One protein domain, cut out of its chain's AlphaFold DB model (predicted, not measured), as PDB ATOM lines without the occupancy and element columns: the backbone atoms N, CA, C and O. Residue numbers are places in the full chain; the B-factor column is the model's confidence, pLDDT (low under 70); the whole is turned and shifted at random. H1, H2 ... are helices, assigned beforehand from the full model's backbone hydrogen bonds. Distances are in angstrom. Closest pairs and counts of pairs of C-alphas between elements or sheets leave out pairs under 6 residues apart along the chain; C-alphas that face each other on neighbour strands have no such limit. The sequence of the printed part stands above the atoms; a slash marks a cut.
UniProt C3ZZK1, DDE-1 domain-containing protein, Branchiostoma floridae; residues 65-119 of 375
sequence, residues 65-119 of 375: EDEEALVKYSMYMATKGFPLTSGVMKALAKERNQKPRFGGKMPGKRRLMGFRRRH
ATOM      1  N   GLU A  65      32.779 -46.014 -28.234       79.69
ATOM      2  CA  GLU A  65      32.766 -46.627 -26.903       79.69
ATOM      3  C   GLU A  65      31.448 -46.350 -26.167       79.69
ATOM      4  O   GLU A  65      30.865 -47.246 -25.555       79.69
ATOM      5  N   ASP A  66      30.936 -45.118 -26.259       81.56
ATOM      6  CA  ASP A  66      29.637 -44.760 -25.685       81.56
ATOM      7  C   ASP A  66      28.488 -45.493 -26.375       81.56
ATOM      8  O   ASP A  66      27.517 -45.892 -25.728       81.56
ATOM      9  N   GLU A  67      28.572 -45.658 -27.694       85.00
ATOM     10  CA  GLU A  67      27.570 -46.389 -28.458       85.00
ATOM     11  C   GLU A  67      27.552 -47.871 -28.100       85.00
ATOM     12  O   GLU A  67      26.480 -48.413 -27.829       85.00
ATOM     13  N   GLU A  68      28.720 -48.497 -27.995       84.88
ATOM     14  CA  GLU A  68      28.830 -49.889 -27.578       84.88
ATOM     15  C   GLU A  68      28.352 -50.090 -26.132       84.88
ATOM     16  O   GLU A  68      27.627 -51.044 -25.840       84.88
ATOM     17  N   ALA A  69      28.659 -49.155 -25.228       82.06
ATOM     18  CA  ALA A  69      28.139 -49.186 -23.864       82.06
ATOM     19  C   ALA A  69      26.604 -49.078 -23.822       82.06
ATOM     20  O   ALA A  69      25.959 -49.784 -23.044       82.06
ATOM     21  N   LEU A  70      25.999 -48.234 -24.668       84.19
ATOM     22  CA  LEU A  70      24.539 -48.124 -24.791       84.19
ATOM     23  C   LEU A  70      23.909 -49.407 -25.334       84.19
ATOM     24  O   LEU A  70      22.849 -49.805 -24.849       84.19
ATOM     25  N   VAL A  71      24.540 -50.055 -26.317       85.81
ATOM     26  CA  VAL A  71      24.086 -51.348 -26.842       85.81
ATOM     27  C   VAL A  71      24.133 -52.404 -25.747       85.81
ATOM     28  O   VAL A  71      23.088 -52.978 -25.429       85.81
ATOM     29  N   LYS A  72      25.295 -52.601 -25.111       85.50
ATOM     30  CA  LYS A  72      25.478 -53.586 -24.033       85.50
ATOM     31  C   LYS A  72      24.472 -53.369 -22.911       85.50
ATOM     32  O   LYS A  72      23.816 -54.313 -22.480       85.50
ATOM     33  N   TYR A  73      24.280 -52.118 -22.499       82.19
ATOM     34  CA  TYR A  73      23.300 -51.771 -21.480       82.19
ATOM     35  C   TYR A  73      21.857 -52.062 -21.920       82.19
ATOM     36  O   TYR A  73      21.074 -52.612 -21.151       82.19
ATOM     37  N   SER A  74      21.497 -51.751 -23.168       83.25
ATOM     38  CA  SER A  74      20.154 -52.032 -23.689       83.25
ATOM     39  C   SER A  74      19.842 -53.527 -23.758       83.25
ATOM     40  O   SER A  74      18.738 -53.935 -23.392       83.25
ATOM     41  N   MET A  75      20.822 -54.342 -24.158       83.88
ATOM     42  CA  MET A  75      20.708 -55.798 -24.174       83.88
ATOM     43  C   MET A  75      20.609 -56.340 -22.752       83.88
ATOM     44  O   MET A  75      19.691 -57.099 -22.459       83.88
ATOM     45  N   TYR A  76      21.478 -55.880 -21.846       80.75
ATOM     46  CA  TYR A  76      21.436 -56.240 -20.431       80.75
ATOM     47  C   TYR A  76      20.049 -55.982 -19.834       80.75
ATOM     48  O   TYR A  76      19.414 -56.902 -19.326       80.75
ATOM     49  N   MET A  77      19.517 -54.772 -19.988       78.31
ATOM     50  CA  MET A  77      18.200 -54.407 -19.464       78.31
ATOM     51  C   MET A  77      17.065 -55.245 -20.064       78.31
ATOM     52  O   MET A  77      16.163 -55.667 -19.339       78.31
ATOM     53  N   ALA A  78      17.134 -55.571 -21.359       80.69
ATOM     54  CA  ALA A  78      16.186 -56.490 -21.982       80.69
ATOM     55  C   ALA A  78      16.251 -57.900 -21.361       80.69
ATOM     56  O   ALA A  78      15.204 -58.467 -21.057       80.69
ATOM     57  N   THR A  79      17.450 -58.432 -21.085       77.94
ATOM     58  CA  THR A  79      17.602 -59.741 -20.411       77.94
ATOM     59  C   THR A  79      17.083 -59.751 -18.974       77.94
ATOM     60  O   THR A  79      16.762 -60.814 -18.451       77.94
ATOM     61  N   LYS A  80      16.982 -58.584 -18.326       76.00
ATOM     62  CA  LYS A  80      16.416 -58.451 -16.978       76.00
ATOM     63  C   LYS A  80      14.906 -58.165 -16.977       76.00
ATOM     64  O   LYS A  80      14.363 -57.807 -15.940       76.00
ATOM     65  N   GLY A  81      14.222 -58.313 -18.117       73.19
ATOM     66  CA  GLY A  81      12.773 -58.099 -18.234       73.19
ATOM     67  C   GLY A  81      12.362 -56.633 -18.396       73.19
ATOM     68  O   GLY A  81      11.183 -56.306 -18.335       73.19
ATOM     69  N   PHE A  82      13.320 -55.735 -18.632       77.19
ATOM     70  CA  PHE A  82      13.113 -54.290 -18.641       77.19
ATOM     71  C   PHE A  82      13.647 -53.642 -19.932       77.19
ATOM     72  O   PHE A  82      14.557 -52.809 -19.894       77.19
ATOM     73  N   PRO A  83      13.107 -54.012 -21.111       79.12
ATOM     74  CA  PRO A  83      13.583 -53.491 -22.387       79.12
ATOM     75  C   PRO A  83      13.454 -51.964 -22.455       79.12
ATOM     76  O   PRO A  83      12.411 -51.376 -22.162       79.12
ATOM     77  N   LEU A  84      14.533 -51.298 -22.875       79.88
ATOM     78  CA  LEU A  84      14.585 -49.839 -22.903       79.88
ATOM     79  C   LEU A  84      13.734 -49.266 -24.039       79.88
ATOM     80  O   LEU A  84      13.865 -49.638 -25.207       79.88
ATOM     81  N   THR A  85      12.908 -48.272 -23.718       79.31
ATOM     82  CA  THR A  85      12.133 -47.560 -24.738       79.31
ATOM     83  C   THR A  85      13.020 -46.634 -25.572       79.31
ATOM     84  O   THR A  85      14.081 -46.172 -25.141       79.31
ATOM     85  N   SER A  86      12.531 -46.251 -26.760       78.94
ATOM     86  CA  SER A  86      13.175 -45.222 -27.593       78.94
ATOM     87  C   SER A  86      13.455 -43.924 -26.824       78.94
ATOM     88  O   SER A  86      14.450 -43.253 -27.100       78.94
ATOM     89  N   GLY A  87      12.573 -43.551 -25.893       77.56
ATOM     90  CA  GLY A  87      12.730 -42.357 -25.069       77.56
ATOM     91  C   GLY A  87      13.899 -42.484 -24.096       77.56
ATOM     92  O   GLY A  87      14.752 -41.598 -24.059       77.56
ATOM     93  N   VAL A  88      13.982 -43.607 -23.376       76.00
ATOM     94  CA  VAL A  88      15.056 -43.868 -22.405       76.00
ATOM     95  C   VAL A  88      16.413 -43.977 -23.102       76.00
ATOM     96  O   VAL A  88      17.366 -43.336 -22.672       76.00
ATOM     97  N   MET A  89      16.485 -44.665 -24.247       81.44
ATOM     98  CA  MET A  89      17.710 -44.738 -25.058       81.44
ATOM     99  C   MET A  89      18.223 -43.355 -25.480       81.44
ATOM    100  O   MET A  89      19.423 -43.090 -25.448       81.44
ATOM    101  N   LYS A  90      17.321 -42.439 -25.858       80.06
ATOM    102  CA  LYS A  90      17.697 -41.058 -26.204       80.06
ATOM    103  C   LYS A  90      18.192 -40.273 -24.991       80.06
ATOM    104  O   LYS A  90      19.103 -39.465 -25.150       80.06
ATOM    105  N   ALA A  91      17.597 -40.488 -23.819       77.31
ATOM    106  CA  ALA A  91      18.013 -39.836 -22.581       77.31
ATOM    107  C   ALA A  91      19.414 -40.299 -22.151       77.31
ATOM    108  O   ALA A  91      20.288 -39.459 -21.954       77.31
ATOM    109  N   LEU A  92      19.664 -41.612 -22.153       78.50
ATOM    110  CA  LEU A  92      20.981 -42.204 -21.890       78.50
ATOM    111  C   LEU A  92      22.061 -41.675 -22.846       78.50
ATOM    112  O   LEU A  92      23.136 -41.256 -22.425       78.50
ATOM    113  N   ALA A  93      21.749 -41.631 -24.143       80.19
ATOM    114  CA  ALA A  93      22.631 -41.061 -25.159       80.19
ATOM    115  C   ALA A  93      22.918 -39.566 -24.942       80.19
ATOM    116  O   ALA A  93      23.977 -39.070 -25.325       80.19
ATOM    117  N   LYS A  94      21.972 -38.818 -24.367       79.25
ATOM    118  CA  LYS A  94      22.177 -37.405 -24.044       79.25
ATOM    119  C   LYS A  94      23.135 -37.248 -22.864       79.25
ATOM    120  O   LYS A  94      24.012 -36.395 -22.951       79.25
ATOM    121  N   GLU A  95      22.964 -38.035 -21.805       74.25
ATOM    122  CA  GLU A  95      23.798 -37.964 -20.596       74.25
ATOM    123  C   GLU A  95      25.239 -38.408 -20.844       74.25
ATOM    124  O   GLU A  95      26.165 -37.734 -20.406       74.25
ATOM    125  N   ARG A  96      25.449 -39.479 -21.621       72.69
ATOM    126  CA  ARG A  96      26.798 -39.969 -21.956       72.69
ATOM    127  C   ARG A  96      27.597 -39.042 -22.866       72.69
ATOM    128  O   ARG A  96      28.812 -39.137 -22.944       72.69
ATOM    129  N   ASN A  97      26.943 -38.105 -23.537       72.25
ATOM    130  CA  ASN A  97      27.619 -37.170 -24.422       72.25
ATOM    131  C   ASN A  97      28.308 -36.049 -23.610       72.25
ATOM    132  O   ASN A  97      27.766 -34.955 -23.451       72.25
ATOM    133  N   GLN A  98      29.527 -36.340 -23.140       54.53
ATOM    134  CA  GLN A  98      30.356 -35.524 -22.230       54.53
ATOM    135  C   GLN A  98      30.736 -34.127 -22.763       54.53
ATOM    136  O   GLN A  98      31.077 -33.233 -21.996       54.53
ATOM    137  N   LYS A  99      30.650 -33.892 -24.078       57.78
ATOM    138  CA  LYS A  99      30.752 -32.547 -24.678       57.78
ATOM    139  C   LYS A  99      29.351 -32.122 -25.102       57.78
ATOM    140  O   LYS A  99      28.689 -32.942 -25.727       57.78
ATOM    141  N   PRO A 100      28.878 -30.877 -24.904       53.50
ATOM    142  CA  PRO A 100      27.505 -30.447 -25.212       53.50
ATOM    143  C   PRO A 100      27.211 -30.350 -26.726       53.50
ATOM    144  O   PRO A 100      26.525 -29.452 -27.201       53.50
ATOM    145  N   ARG A 101      27.672 -31.313 -27.530       56.16
ATOM    146  CA  ARG A 101      27.410 -31.463 -28.960       56.16
ATOM    147  C   ARG A 101      25.921 -31.599 -29.260       56.16
ATOM    148  O   ARG A 101      25.512 -31.279 -30.375       56.16
ATOM    149  N   PHE A 102      25.082 -32.043 -28.317       55.53
ATOM    150  CA  PHE A 102      23.620 -32.025 -28.465       55.53
ATOM    151  C   PHE A 102      22.964 -30.659 -28.187       55.53
ATOM    152  O   PHE A 102      21.773 -30.515 -28.456       55.53
ATOM    153  N   GLY A 103      23.705 -29.651 -27.708       56.16
ATOM    154  CA  GLY A 103      23.163 -28.322 -27.397       56.16
ATOM    155  C   GLY A 103      22.010 -28.372 -26.390       56.16
ATOM    156  O   GLY A 103      21.014 -27.680 -26.563       56.16
ATOM    157  N   GLY A 104      22.070 -29.304 -25.429       58.84
ATOM    158  CA  GLY A 104      21.007 -29.552 -24.447       58.84
ATOM    159  C   GLY A 104      19.742 -30.239 -24.988       58.84
ATOM    160  O   GLY A 104      18.894 -30.660 -24.198       58.84
ATOM    161  N   LYS A 105      19.604 -30.425 -26.308       66.31
ATOM    162  CA  LYS A 105      18.407 -31.012 -26.935       66.31
ATOM    163  C   LYS A 105      18.468 -32.541 -26.978       66.31
ATOM    164  O   LYS A 105      19.533 -33.137 -27.103       66.31
ATOM    165  N   MET A 106      17.306 -33.187 -26.897       71.12
ATOM    166  CA  MET A 106      17.194 -34.647 -26.966       71.12
ATOM    167  C   MET A 106      17.584 -35.174 -28.365       71.12
ATOM    168  O   MET A 106      17.235 -34.539 -29.369       71.12
ATOM    169  N   PRO A 107      18.257 -36.335 -28.485       77.94
ATOM    170  CA  PRO A 107      18.529 -36.946 -29.781       77.94
ATOM    171  C   PRO A 107      17.242 -37.197 -30.592       77.94
ATOM    172  O   PRO A 107      16.306 -37.862 -30.149       77.94
ATOM    173  N   GLY A 108      17.191 -36.661 -31.815       76.88
ATOM    174  CA  GLY A 108      16.029 -36.794 -32.699       76.88
ATOM    175  C   GLY A 108      15.853 -38.200 -33.293       76.88
ATOM    176  O   GLY A 108      16.780 -39.011 -33.318       76.88
ATOM    177  N   LYS A 109      14.671 -38.478 -33.865       77.88
ATOM    178  CA  LYS A 109      14.304 -39.787 -34.456       77.88
ATOM    179  C   LYS A 109      15.329 -40.317 -35.476       77.88
ATOM    180  O   LYS A 109      15.662 -41.497 -35.443       77.88
ATOM    181  N   ARG A 110      15.881 -39.451 -36.340       80.00
ATOM    182  CA  ARG A 110      16.888 -39.841 -37.353       80.00
ATOM    183  C   ARG A 110      18.204 -40.325 -36.742       80.00
ATOM    184  O   ARG A 110      18.838 -41.206 -37.306       80.00
ATOM    185  N   ARG A 111      18.604 -39.776 -35.590       78.06
ATOM    186  CA  ARG A 111      19.828 -40.198 -34.892       78.06
ATOM    187  C   ARG A 111      19.668 -41.603 -34.326       78.06
ATOM    188  O   ARG A 111      20.553 -42.420 -34.526       78.06
ATOM    189  N   LEU A 112      18.510 -41.902 -33.734       79.31
ATOM    190  CA  LEU A 112      18.205 -43.258 -33.278       79.31
ATOM    191  C   LEU A 112      18.142 -44.260 -34.443       79.31
ATOM    192  O   LEU A 112      18.638 -45.370 -34.308       79.31
ATOM    193  N   MET A 113      17.587 -43.873 -35.598       79.81
ATOM    194  CA  MET A 113      17.633 -44.727 -36.797       79.81
ATOM    195  C   MET A 113      19.070 -44.985 -37.266       79.81
ATOM    196  O   MET A 113      19.414 -46.122 -37.561       79.81
ATOM    197  N   GLY A 114      19.925 -43.957 -37.292       82.56
ATOM    198  CA  GLY A 114      21.337 -44.109 -37.656       82.56
ATOM    199  C   GLY A 114      22.154 -44.932 -36.653       82.56
ATOM    200  O   GLY A 114      23.075 -45.629 -37.060       82.56
ATOM    201  N   PHE A 115      21.819 -44.872 -35.361       83.50
ATOM    202  CA  PHE A 115      22.369 -45.751 -34.325       83.50
ATOM    203  C   PHE A 115      21.977 -47.210 -34.583       83.50
ATOM    204  O   PHE A 115      22.849 -48.042 -34.768       83.50
ATOM    205  N   ARG A 116      20.682 -47.494 -34.767       84.62
ATOM    206  CA  ARG A 116      20.197 -48.849 -35.087       84.62
ATOM    207  C   ARG A 116      20.775 -49.427 -36.377       84.62
ATOM    208  O   ARG A 116      21.008 -50.618 -36.457       84.62
ATOM    209  N   ARG A 117      21.006 -48.594 -37.396       83.94
ATOM    210  CA  ARG A 117      21.625 -49.055 -38.648       83.94
ATOM    211  C   ARG A 117      23.074 -49.514 -38.449       83.94
ATOM    212  O   ARG A 117      23.546 -50.331 -39.222       83.94
ATOM    213  N   ARG A 118      23.775 -48.957 -37.460       85.38
ATOM    214  CA  ARG A 118      25.161 -49.324 -37.131       85.38
ATOM    215  C   ARG A 118      25.255 -50.469 -36.124       85.38
ATOM    216  O   ARG A 118      26.294 -51.104 -36.073       85.38
ATOM    217  N   HIS A 119      24.172 -50.725 -35.395       83.75
ATOM    218  CA  HIS A 119      24.061 -51.761 -34.370       83.75
ATOM    219  C   HIS A 119      22.881 -52.692 -34.691       83.75
ATOM    220  O   HIS A 119      21.801 -52.535 -34.106       83.75
TER     221      HIS A 119
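This is residues 65 to 119 of the 375 residues of the protein "DDE-1 domain-containing protein" of Branchiostoma floridae (UniProt C3ZZK1). Two helices, H1 and H2, make a splayed helical hairpin, and a third, H3, crosses one side of that pair about perpendicular to both, a little way off from them. The link of H1 and H2, residues 80 to 85, lies toward one end of the long axis, and the long loop of residues 97 to 108, which leads from H2 to H3, swings out at the other. The printed part has 55 residues, with three named helices in the order H1, H2, H3 and no named strand; its class is all helix. It is compact, with a radius of gyration of the C-alphas of 11.2 A, and its outline is elongated, 33 by 20 by 20 A.

H1, residues 65 to 79, is the longest helix. It touches H2, residues 86 to 96, and their closest C-alphas are those of Asp 66 and Arg 96, 6.7 A apart. The two run opposite ways at a steep tilt of 40 degrees and form a helical hairpin, with centres 11.4 A apart. H3, residues 109 to 118, touches no helix but is near H2. H2 and H3 are close but not clearly touching, the closest C-alphas being those of Lys 90 and Leu 112 at 7.4 A, and their lines are about perpendicular at 80 degrees. H1 and H3 are also close but not clearly touching, the closest C-alphas being those of Glu 67 and Phe 115 at 7.9 A, and their lines are about perpendicular at 90 degrees. In H1, H2 and H3 every backbone O i to N i+4 pair is within hydrogen-bond range.

H1 runs from C-alpha 65 at (32.766, -46.627, -26.903) to C-alpha 79 at (17.602, -59.741, -20.411), 21.1 A from first to last C-alpha. H2 begins at Ser 86, with its C-alpha at (13.175, -45.222, -27.593), and covers 15.7 A to Arg 96. H3 covers 14.7 A from Lys 109 to Arg 118, where C-alpha 118 stands at (25.161, -49.324, -37.131).

The two C-alphas farthest apart are those of Gly 81 and Gly 103, at 32.8 A, while those of Glu 65 and His 119, the first and last printed residues, are 12.6 A apart. The printed part has no cut. The link from H1 to H2 is short, with 6 residues, and the link from H2 to H3 is long, with 12. The mean pLDDT of the printed part is 76.6, and residues 98 to 105, within the long link, are under 70.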